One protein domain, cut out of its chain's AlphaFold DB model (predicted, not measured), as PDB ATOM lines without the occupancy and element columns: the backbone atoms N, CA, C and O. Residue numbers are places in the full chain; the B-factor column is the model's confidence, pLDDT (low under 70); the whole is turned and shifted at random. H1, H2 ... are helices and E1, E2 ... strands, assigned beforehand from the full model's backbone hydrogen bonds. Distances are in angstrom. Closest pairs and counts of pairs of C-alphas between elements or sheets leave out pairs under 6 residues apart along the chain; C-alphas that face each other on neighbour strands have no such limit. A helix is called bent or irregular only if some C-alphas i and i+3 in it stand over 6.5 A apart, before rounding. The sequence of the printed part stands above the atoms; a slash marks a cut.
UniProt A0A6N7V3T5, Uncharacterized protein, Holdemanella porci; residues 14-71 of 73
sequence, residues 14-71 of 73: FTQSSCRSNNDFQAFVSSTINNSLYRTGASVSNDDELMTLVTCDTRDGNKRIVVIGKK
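This is residues 14 to 71 of the 73 residues of an uncharacterized protein of Holdemanella porci (UniProt A0A6N7V3T5). A two-stranded antiparallel hairpin, E1 and E2, has one helix, H1, over one of its faces but not close against it; at one end the link between the strands reaches out to a tip at Arg 59. Long loops fill in the rest: from the end of H1, residues 36 to 49 swing round past the E2 side of the hairpin and come back to the start of E1, while residues 14 to 21 run along the E1 side. The printed part has 58 residues with one named helix and two named strands, in the order H1, E1, E2; the class is mixed, helices and strands, with under half of the residues, 24, in named elements. It is only just compact, close to loose, with a radius of gyration of the C-alphas of 12.3 A and spans of 36 by 25 by 18 A.

Begin at C-alpha 14, at (179.092, 156.534, 186.471), and read on through Ser 21, after which the helix starts. Find C-alpha 22 at (192.935, 166.233, 188.962); from there H1, residues 22 to 35, runs 19.9 A to C-alpha 35 at (176.647, 165.717, 177.570). Next comes a stretch of 14 residues, 36 to 49, with no named element; its C-alphas lie 9 to 15 A from the mean of all C-alphas. E1, residues 50 to 54, then runs 13.1 A from Leu 50 to Val 54. After 11 more residues you reach E2, residues 66 to 70, which runs 13.5 A and ends with C-alpha 70 at (177.633, 168.833, 193.510).

Look first at E1 and E2, a hairpin of antiparallel neighbour strands with 162 degrees between their N-to-C directions. Their C-alphas 50 and 70 face each other at 4.6 A, and C-alphas 54 and 66 face each other at 4.7 A. Between these ends you will find N 51 and O 69 at 2.8 A and N 67 and O 53 at 2.9 A, both within hydrogen-bond range. Now go to H1, which is near E2: no pair of their C-alphas is within 8 A, but 5 pairs are within 10 A. In H1 every O i to N i+4 pair is within hydrogen-bond range, and the helix is not bent.

The two C-alphas farthest apart are those of Asp 47 and Arg 59, at 36.3 A; look for the first just before E1 and the second in the link between the strands. The links from H1 to E1 and from E1 to E2 are both long. The printed part has no cut, and its first and last C-alphas, of Phe 14 and Lys 71, are 16.5 A apart. In the B-factor column the mean pLDDT of the printed part of this model is 83.9; it falls under 70 at residues 14 to 16 and 57 to 62.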
ATOM      1  N   PHE A  14     179.903 155.965 185.389       59.94
ATOM      2  CA  PHE A  14     179.092 156.534 186.471       59.94
ATOM      3  C   PHE A  14     179.213 155.778 187.801       59.94
ATOM      4  O   PHE A  14     178.677 156.222 188.815       59.94
ATOM      5  N   THR A  15     179.929 154.648 187.815       58.94
ATOM      6  CA  THR A  15     180.341 153.941 189.042       58.94
ATOM      7  C   THR A  15     181.735 154.358 189.509       58.94
ATOM      8  O   THR A  15     182.205 153.884 190.543       58.94
ATOM      9  N   GLN A  16     182.409 155.242 188.762       66.50
ATOM     10  CA  GLN A  16     183.716 155.759 189.131       66.50
ATOM     11  C   GLN A  16     183.594 156.653 190.370       66.50
ATOM     12  O   GLN A  16     183.265 157.830 190.288       66.50
ATOM     13  N   SER A  17     183.888 156.081 191.537       73.00
ATOM     14  CA  SER A  17     183.850 156.792 192.818       73.00
ATOM     15  C   SER A  17     185.132 157.578 193.122       73.00
ATOM     16  O   SER A  17     185.206 158.245 194.150       73.00
ATOM     17  N   SER A  18     186.168 157.472 192.278       79.31
ATOM     18  CA  SER A  18     187.430 158.206 192.431       79.31
ATOM     19  C   SER A  18     188.173 158.403 191.104       79.31
ATOM     20  O   SER A  18     188.132 157.565 190.199       79.31
ATOM     21  N   CYS A  19     188.888 159.521 190.993       81.56
ATOM     22  CA  CYS A  19     189.750 159.846 189.855       81.56
ATOM     23  C   CYS A  19     191.226 159.640 190.225       81.56
ATOM     24  O   CYS A  19     191.605 159.818 191.381       81.56
ATOM     25  N   ARG A  20     192.066 159.245 189.257       82.06
ATOM     26  CA  ARG A  20     193.504 159.009 189.503       82.06
ATOM     27  C   ARG A  20     194.297 160.313 189.603       82.06
ATOM     28  O   ARG A  20     195.352 160.331 190.230       82.06
ATOM     29  N   SER A  21     193.800 161.379 188.982       87.62
ATOM     30  CA  SER A  21     194.409 162.704 188.988       87.62
ATOM     31  C   SER A  21     193.358 163.808 188.860       87.62
ATOM     32  O   SER A  21     192.232 163.568 188.418       87.62
ATOM     33  N   ASN A  22     193.760 165.040 189.178       90.81
ATOM     34  CA  ASN A  22     192.935 166.233 188.962       90.81
ATOM     35  C   ASN A  22     192.567 166.417 187.482       90.81
ATOM     36  O   ASN A  22     191.463 166.850 187.173       90.81
ATOM     37  N   ASN A  23     193.458 166.050 186.557       90.25
ATOM     38  CA  ASN A  23     193.175 166.149 185.125       90.25
ATOM     39  C   ASN A  23     192.071 165.173 184.700       90.25
ATOM     40  O   ASN A  23     191.191 165.559 183.934       90.25
ATOM     41  N   ASP A  24     192.077 163.948 185.235       87.38
ATOM     42  CA  ASP A  24     191.020 162.965 184.960       87.38
ATOM     43  C   ASP A  24     189.671 163.448 185.504       87.38
ATOM     44  O   ASP A  24     188.647 163.328 184.833       87.38
ATOM     45  N   PHE A  25     189.677 164.052 186.696       89.06
ATOM     46  CA  PHE A  25     188.474 164.626 187.292       89.06
ATOM     47  C   PHE A  25     187.917 165.784 186.454       89.06
ATOM     48  O   PHE A  25     186.726 165.814 186.149       89.06
ATOM     49  N   GLN A  26     188.771 166.705 186.001       90.25
ATOM     50  CA  GLN A  26     188.346 167.808 185.134       90.25
ATOM     51  C   GLN A  26     187.839 167.324 183.772       90.25
ATOM     52  O   GLN A  26     186.862 167.864 183.251       90.25
ATOM     53  N   ALA A  27     188.450 166.283 183.202       88.88
ATOM     54  CA  ALA A  27     187.963 165.664 181.973       88.88
ATOM     55  C   ALA A  27     186.564 165.053 182.166       88.88
ATOM     56  O   ALA A  27     185.681 165.271 181.332       88.88
ATOM     57  N   PHE A  28     186.331 164.366 183.289       86.81
ATOM     58  CA  PHE A  28     185.019 163.831 183.659       86.81
ATOM     59  C   PHE A  28     183.960 164.933 183.822       86.81
ATOM     60  O   PHE A  28     182.871 164.835 183.250       86.81
ATOM     61  N   VAL A  29     184.279 166.007 184.550       89.50
ATOM     62  CA  VAL A  29     183.384 167.163 184.741       89.50
ATOM     63  C   VAL A  29     183.052 167.823 183.403       89.50
ATOM     64  O   VAL A  29     181.882 168.071 183.111       89.50
ATOM     65  N   SER A  30     184.060 168.066 182.562       89.25
ATOM     66  CA  SER A  30     183.875 168.658 181.234       89.25
ATOM     67  C   SER A  30     182.977 167.788 180.351       89.25
ATOM     68  O   SER A  30     182.009 168.282 179.771       89.25
ATOM     69  N   SER A  31     183.227 166.474 180.310       87.19
ATOM     70  CA  SER A  31     182.377 165.522 179.585       87.19
ATOM     71  C   SER A  31     180.937 165.533 180.109       87.19
ATOM     72  O   SER A  31     179.994 165.615 179.322       87.19
ATOM     73  N   THR A  32     180.751 165.541 181.431       87.12
ATOM     74  CA  THR A  32     179.428 165.602 182.069       87.12
ATOM     75  C   THR A  32     178.656 166.854 181.662       87.12
ATOM     76  O   THR A  32     177.492 166.768 181.278       87.12
ATOM     77  N   ILE A  33     179.293 168.026 181.714       88.25
ATOM     78  CA  ILE A  33     178.654 169.297 181.352       88.25
ATOM     79  C   ILE A  33     178.290 169.317 179.863       88.25
ATOM     80  O   ILE A  33     177.195 169.754 179.509       88.25
ATOM     81  N   ASN A  34     179.178 168.819 178.999       88.44
ATOM     82  CA  ASN A  34     178.962 168.802 177.552       88.44
ATOM     83  C   ASN A  34     177.850 167.834 177.123       88.44
ATOM     84  O   ASN A  34     177.145 168.120 176.159       88.44
ATOM     85  N   ASN A  35     177.675 166.725 177.846       84.94
ATOM     86  CA  ASN A  35     176.647 165.717 177.570       84.94
ATOM     87  C   ASN A  35     175.348 165.922 178.372       84.94
ATOM     88  O   ASN A  35     174.400 165.151 178.218       84.94
ATOM     89  N   SER A  36     175.277 166.941 179.233       88.12
ATOM     90  CA  SER A  36     174.084 167.213 180.038       88.12
ATOM     91  C   SER A  36     172.917 167.690 179.172       88.12
ATOM     92  O   SER A  36     173.060 168.587 178.340       88.12
ATOM     93  N   LEU A  37     171.722 167.160 179.442       91.94
ATOM     94  CA  LEU A  37     170.476 167.619 178.816       91.94
ATOM     95  C   LEU A  37     170.113 169.060 179.209       91.94
ATOM     96  O   LEU A  37     169.412 169.745 178.468       91.94
ATOM     97  N   TYR A  38     170.595 169.528 180.366       92.19
ATOM     98  CA  TYR A  38     170.300 170.860 180.890       92.19
ATOM     99  C   TYR A  38     171.577 171.596 181.289       92.19
ATOM    100  O   TYR A  38     172.433 171.066 182.004       92.19
ATOM    101  N   ARG A  39     171.681 172.863 180.877       90.12
ATOM    102  CA  ARG A  39     172.736 173.772 181.337       90.12
ATOM    103  C   ARG A  39     172.315 174.404 182.658       90.12
ATOM    104  O   ARG A  39     171.389 175.204 182.688       90.12
ATOM    105  N   THR A  40     173.002 174.043 183.737       89.69
ATOM    106  CA  THR A  40     172.662 174.476 185.105       89.69
ATOM    107  C   THR A  40     173.424 175.722 185.560       89.69
ATOM    108  O   THR A  40     173.045 176.334 186.552       89.69
ATOM    109  N   GLY A  41     174.511 176.091 184.870       88.38
ATOM    110  CA  GLY A  41     175.413 177.171 185.290       88.38
ATOM    111  C   GLY A  41     176.270 176.834 186.517       88.38
ATOM    112  O   GLY A  41     176.992 177.698 187.008       88.38
ATOM    113  N   ALA A  42     176.208 175.594 187.013       89.19
ATOM    114  CA  ALA A  42     177.011 175.153 188.144       89.19
ATOM    115  C   ALA A  42     178.505 175.132 187.784       89.19
ATOM    116  O   ALA A  42     178.895 174.597 186.745       89.19
ATOM    117  N   SER A  43     179.337 175.686 188.666       90.50
ATOM    118  CA  SER A  43     180.794 175.588 188.590       90.50
ATOM    119  C   SER A  43     181.309 174.489 189.519       90.50
ATOM    120  O   SER A  43     180.835 174.332 190.651       90.50
ATOM    121  N   VAL A  44     182.285 173.726 189.027       92.81
ATOM    122  CA  VAL A  44     182.912 172.608 189.739       92.81
ATOM    123  C   VAL A  44     184.432 172.786 189.692       92.81
ATOM    124  O   VAL A  44     184.994 172.986 188.616       92.81
ATOM    125  N   SER A  45     185.091 172.735 190.848       93.12
ATOM    126  CA  SER A  45     186.549 172.741 191.009       93.12
ATOM    127  C   SER A  45     187.055 171.360 191.445       93.12
ATOM    128  O   SER A  45     186.267 170.474 191.756       93.12
ATOM    129  N   ASN A  46     188.378 171.165 191.485       91.75
ATOM    130  CA  ASN A  46     188.983 169.904 191.946       91.75
ATOM    131  C   ASN A  46     188.736 169.591 193.428       91.75
ATOM    132  O   ASN A  46     188.921 168.447 193.831       91.75
ATOM    133  N   ASP A  47     188.350 170.590 194.219       92.38
ATOM    134  CA  ASP A  47     188.101 170.430 195.652       92.38
ATOM    135  C   ASP A  47     186.631 170.079 195.945       92.38
ATOM    136  O   ASP A  47     186.270 169.817 197.091       92.38
ATOM    137  N   ASP A  48     185.772 170.085 194.921       93.25
ATOM    138  CA  ASP A  48     184.360 169.750 195.063       93.25
ATOM    139  C   ASP A  48     184.131 168.234 195.103       93.25
ATOM    140  O   ASP A  48     184.713 167.457 194.346       93.25
ATOM    141  N   GLU A  49     183.177 167.819 195.935       91.88
ATOM    142  CA  GLU A  49     182.669 166.449 195.958       91.88
ATOM    143  C   GLU A  49     181.396 166.338 195.107       91.88
ATOM    144  O   GLU A  49     180.473 167.155 195.217       91.88
ATOM    145  N   LEU A  50     181.328 165.293 194.281       91.94
ATOM    146  CA  LEU A  50     180.175 164.994 193.433       91.94
ATOM    147  C   LEU A  50     179.466 163.719 193.898       91.94
ATOM    148  O   LEU A  50     180.092 162.775 194.376       91.94
ATOM    149  N   MET A  51     178.152 163.678 193.699       91.44
ATOM    150  CA  MET A  51     177.313 162.499 193.871       91.44
ATOM    151  C   MET A  51     176.675 162.134 192.533       91.44
ATOM    152  O   MET A  51     176.058 162.981 191.887       91.44
ATOM    153  N   THR A  52     176.765 160.860 192.158       89.19
ATOM    154  CA  THR A  52     176.165 160.327 190.932       89.19
ATOM    155  C   THR A  52     175.009 159.397 191.288       89.19
ATOM    156  O   THR A  52     175.195 158.401 191.983       89.19
ATOM    157  N   LEU A  53     173.808 159.714 190.805       87.38
ATOM    158  CA  LEU A  53     172.609 158.888 190.926       87.38
ATOM    159  C   LEU A  53     172.304 158.261 189.569       87.38
ATOM    160  O   LEU A  53     172.169 158.971 188.574       87.38
ATOM    161  N   VAL A  54     172.177 156.937 189.528       84.25
ATOM    162  CA  VAL A  54     171.943 156.179 188.292       84.25
ATOM    163  C   VAL A  54     170.712 155.302 188.468       84.25
ATOM    164  O   VAL A  54     170.589 154.595 189.469       84.25
ATOM    165  N   THR A  55     169.801 155.314 187.498       82.19
ATOM    166  CA  THR A  55     168.655 154.397 187.509       82.19
ATOM    167  C   THR A  55     169.102 152.952 187.288       82.19
ATOM    168  O   THR A  55     169.893 152.671 186.389       82.19
ATOM    169  N   CYS A  56     168.544 152.019 188.062       76.25
ATOM    170  CA  CYS A  56     168.808 150.583 187.916       76.25
ATOM    171  C   CYS A  56     168.148 149.957 186.677       76.25
ATOM    172  O   CYS A  56     168.501 148.847 186.290       76.25
ATOM    173  N   ASP A  57     167.153 150.629 186.098       67.81
ATOM    174  CA  ASP A  57     166.333 150.080 185.026       67.81
ATOM    175  C   ASP A  57     167.026 150.202 183.665       67.81
ATOM    176  O   ASP A  57     167.352 151.304 183.232       67.81
ATOM    177  N   THR A  58     167.236 149.064 183.003       64.94
ATOM    178  CA  THR A  58     167.839 148.952 181.666       64.94
ATOM    179  C   THR A  58     166.895 148.310 180.648       64.94
ATOM    180  O   THR A  58     167.336 147.946 179.556       64.94
ATOM    181  N   ARG A  59     165.601 148.156 180.979       57.34
ATOM    182  CA  ARG A  59     164.609 147.412 180.176       57.34
ATOM    183  C   ARG A  59     164.356 147.985 178.771       57.34
ATOM    184  O   ARG A  59     163.658 147.347 177.992       57.34
ATOM    185  N   ASP A  60     164.958 149.124 178.424       59.78
ATOM    186  CA  ASP A  60     164.890 149.758 177.104       59.78
ATOM    187  C   ASP A  60     166.292 149.976 176.492       59.78
ATOM    188  O   ASP A  60     166.791 151.098 176.392       59.78
ATOM    189  N   GLY A  61     166.965 148.886 176.112       63.38
ATOM    190  CA  GLY A  61     168.205 148.943 175.323       63.38
ATOM    191  C   GLY A  61     169.395 149.586 176.043       63.38
ATOM    192  O   GLY A  61     170.077 150.418 175.454       63.38
ATOM    193  N   ASN A  62     169.628 149.231 177.313       65.81
ATOM    194  CA  ASN A  62     170.735 149.734 178.148       65.81
ATOM    195  C   ASN A  62     170.719 151.244 178.448       65.81
ATOM    196  O   ASN A  62     171.673 151.763 179.027       65.81
ATOM    197  N   LYS A  63     169.631 151.954 178.134       73.75
ATOM    198  CA  LYS A  63     169.476 153.362 178.515       73.75
ATOM    199  C   LYS A  63     169.372 153.494 180.031       73.75
ATOM    200  O   LYS A  63     168.711 152.691 180.687       73.75
ATOM    201  N   ARG A  64     169.993 154.536 180.582       78.12
ATOM    202  CA  ARG A  64     169.906 154.907 181.999       78.12
ATOM    203  C   ARG A  64     169.705 156.407 182.119       78.12
ATOM    204  O   ARG A  64     170.231 157.165 181.309       78.12
ATOM    205  N   ILE A  65     168.981 156.831 183.148       83.25
ATOM    206  CA  ILE A  65     168.986 158.229 183.572       83.25
ATOM    207  C   ILE A  65     170.092 158.381 184.610       83.25
ATOM    208  O   ILE A  65     170.163 157.617 185.578       83.25
ATOM    209  N   VAL A  66     170.947 159.377 184.390       86.19
ATOM    210  CA  VAL A  66     172.037 159.744 185.290       86.19
ATOM    211  C   VAL A  66     171.826 161.178 185.753       86.19
ATOM    212  O   VAL A  66     171.590 162.071 184.940       86.19
ATOM    213  N   VAL A  67     171.925 161.397 187.060       90.31
ATOM    214  CA  VAL A  67     171.913 162.726 187.678       90.31
ATOM    215  C   VAL A  67     173.208 162.898 188.453       90.31
ATOM    216  O   VAL A  67     173.550 162.062 189.285       90.31
ATOM    217  N   ILE A  68     173.920 163.991 188.190       91.56
ATOM    218  CA  ILE A  68     175.149 164.343 188.901       91.56
ATOM    219  C   ILE A  68     174.880 165.612 189.703       91.56
ATOM    220  O   ILE A  68     174.475 166.635 189.152       91.56
ATOM    221  N   GLY A  69     175.075 165.523 191.016       93.25
ATOM    222  CA  GLY A  69     174.932 166.628 191.954       93.25
ATOM    223  C   GLY A  69     176.278 167.010 192.553       93.25
ATOM    224  O   GLY A  69     177.076 166.141 192.892       93.25
ATOM    225  N   LYS A  70     176.518 168.309 192.716       93.94
ATOM    226  CA  LYS A  70     177.633 168.833 193.510       93.94
ATOM    227  C   LYS A  70     177.186 168.995 194.962       93.94
ATOM    228  O   LYS A  70     176.105 169.527 195.212       93.94
ATOM    229  N   LYS A  71     178.017 168.559 195.910       94.50
ATOM    230  CA  LYS A  71     177.818 168.823 197.339       94.50
ATOM    231  C   LYS A  71     177.914 170.329 197.593       94.50
ATOM    232  O   LYS A  71     178.873 170.976 197.181       94.50
TER     233      LYS A  71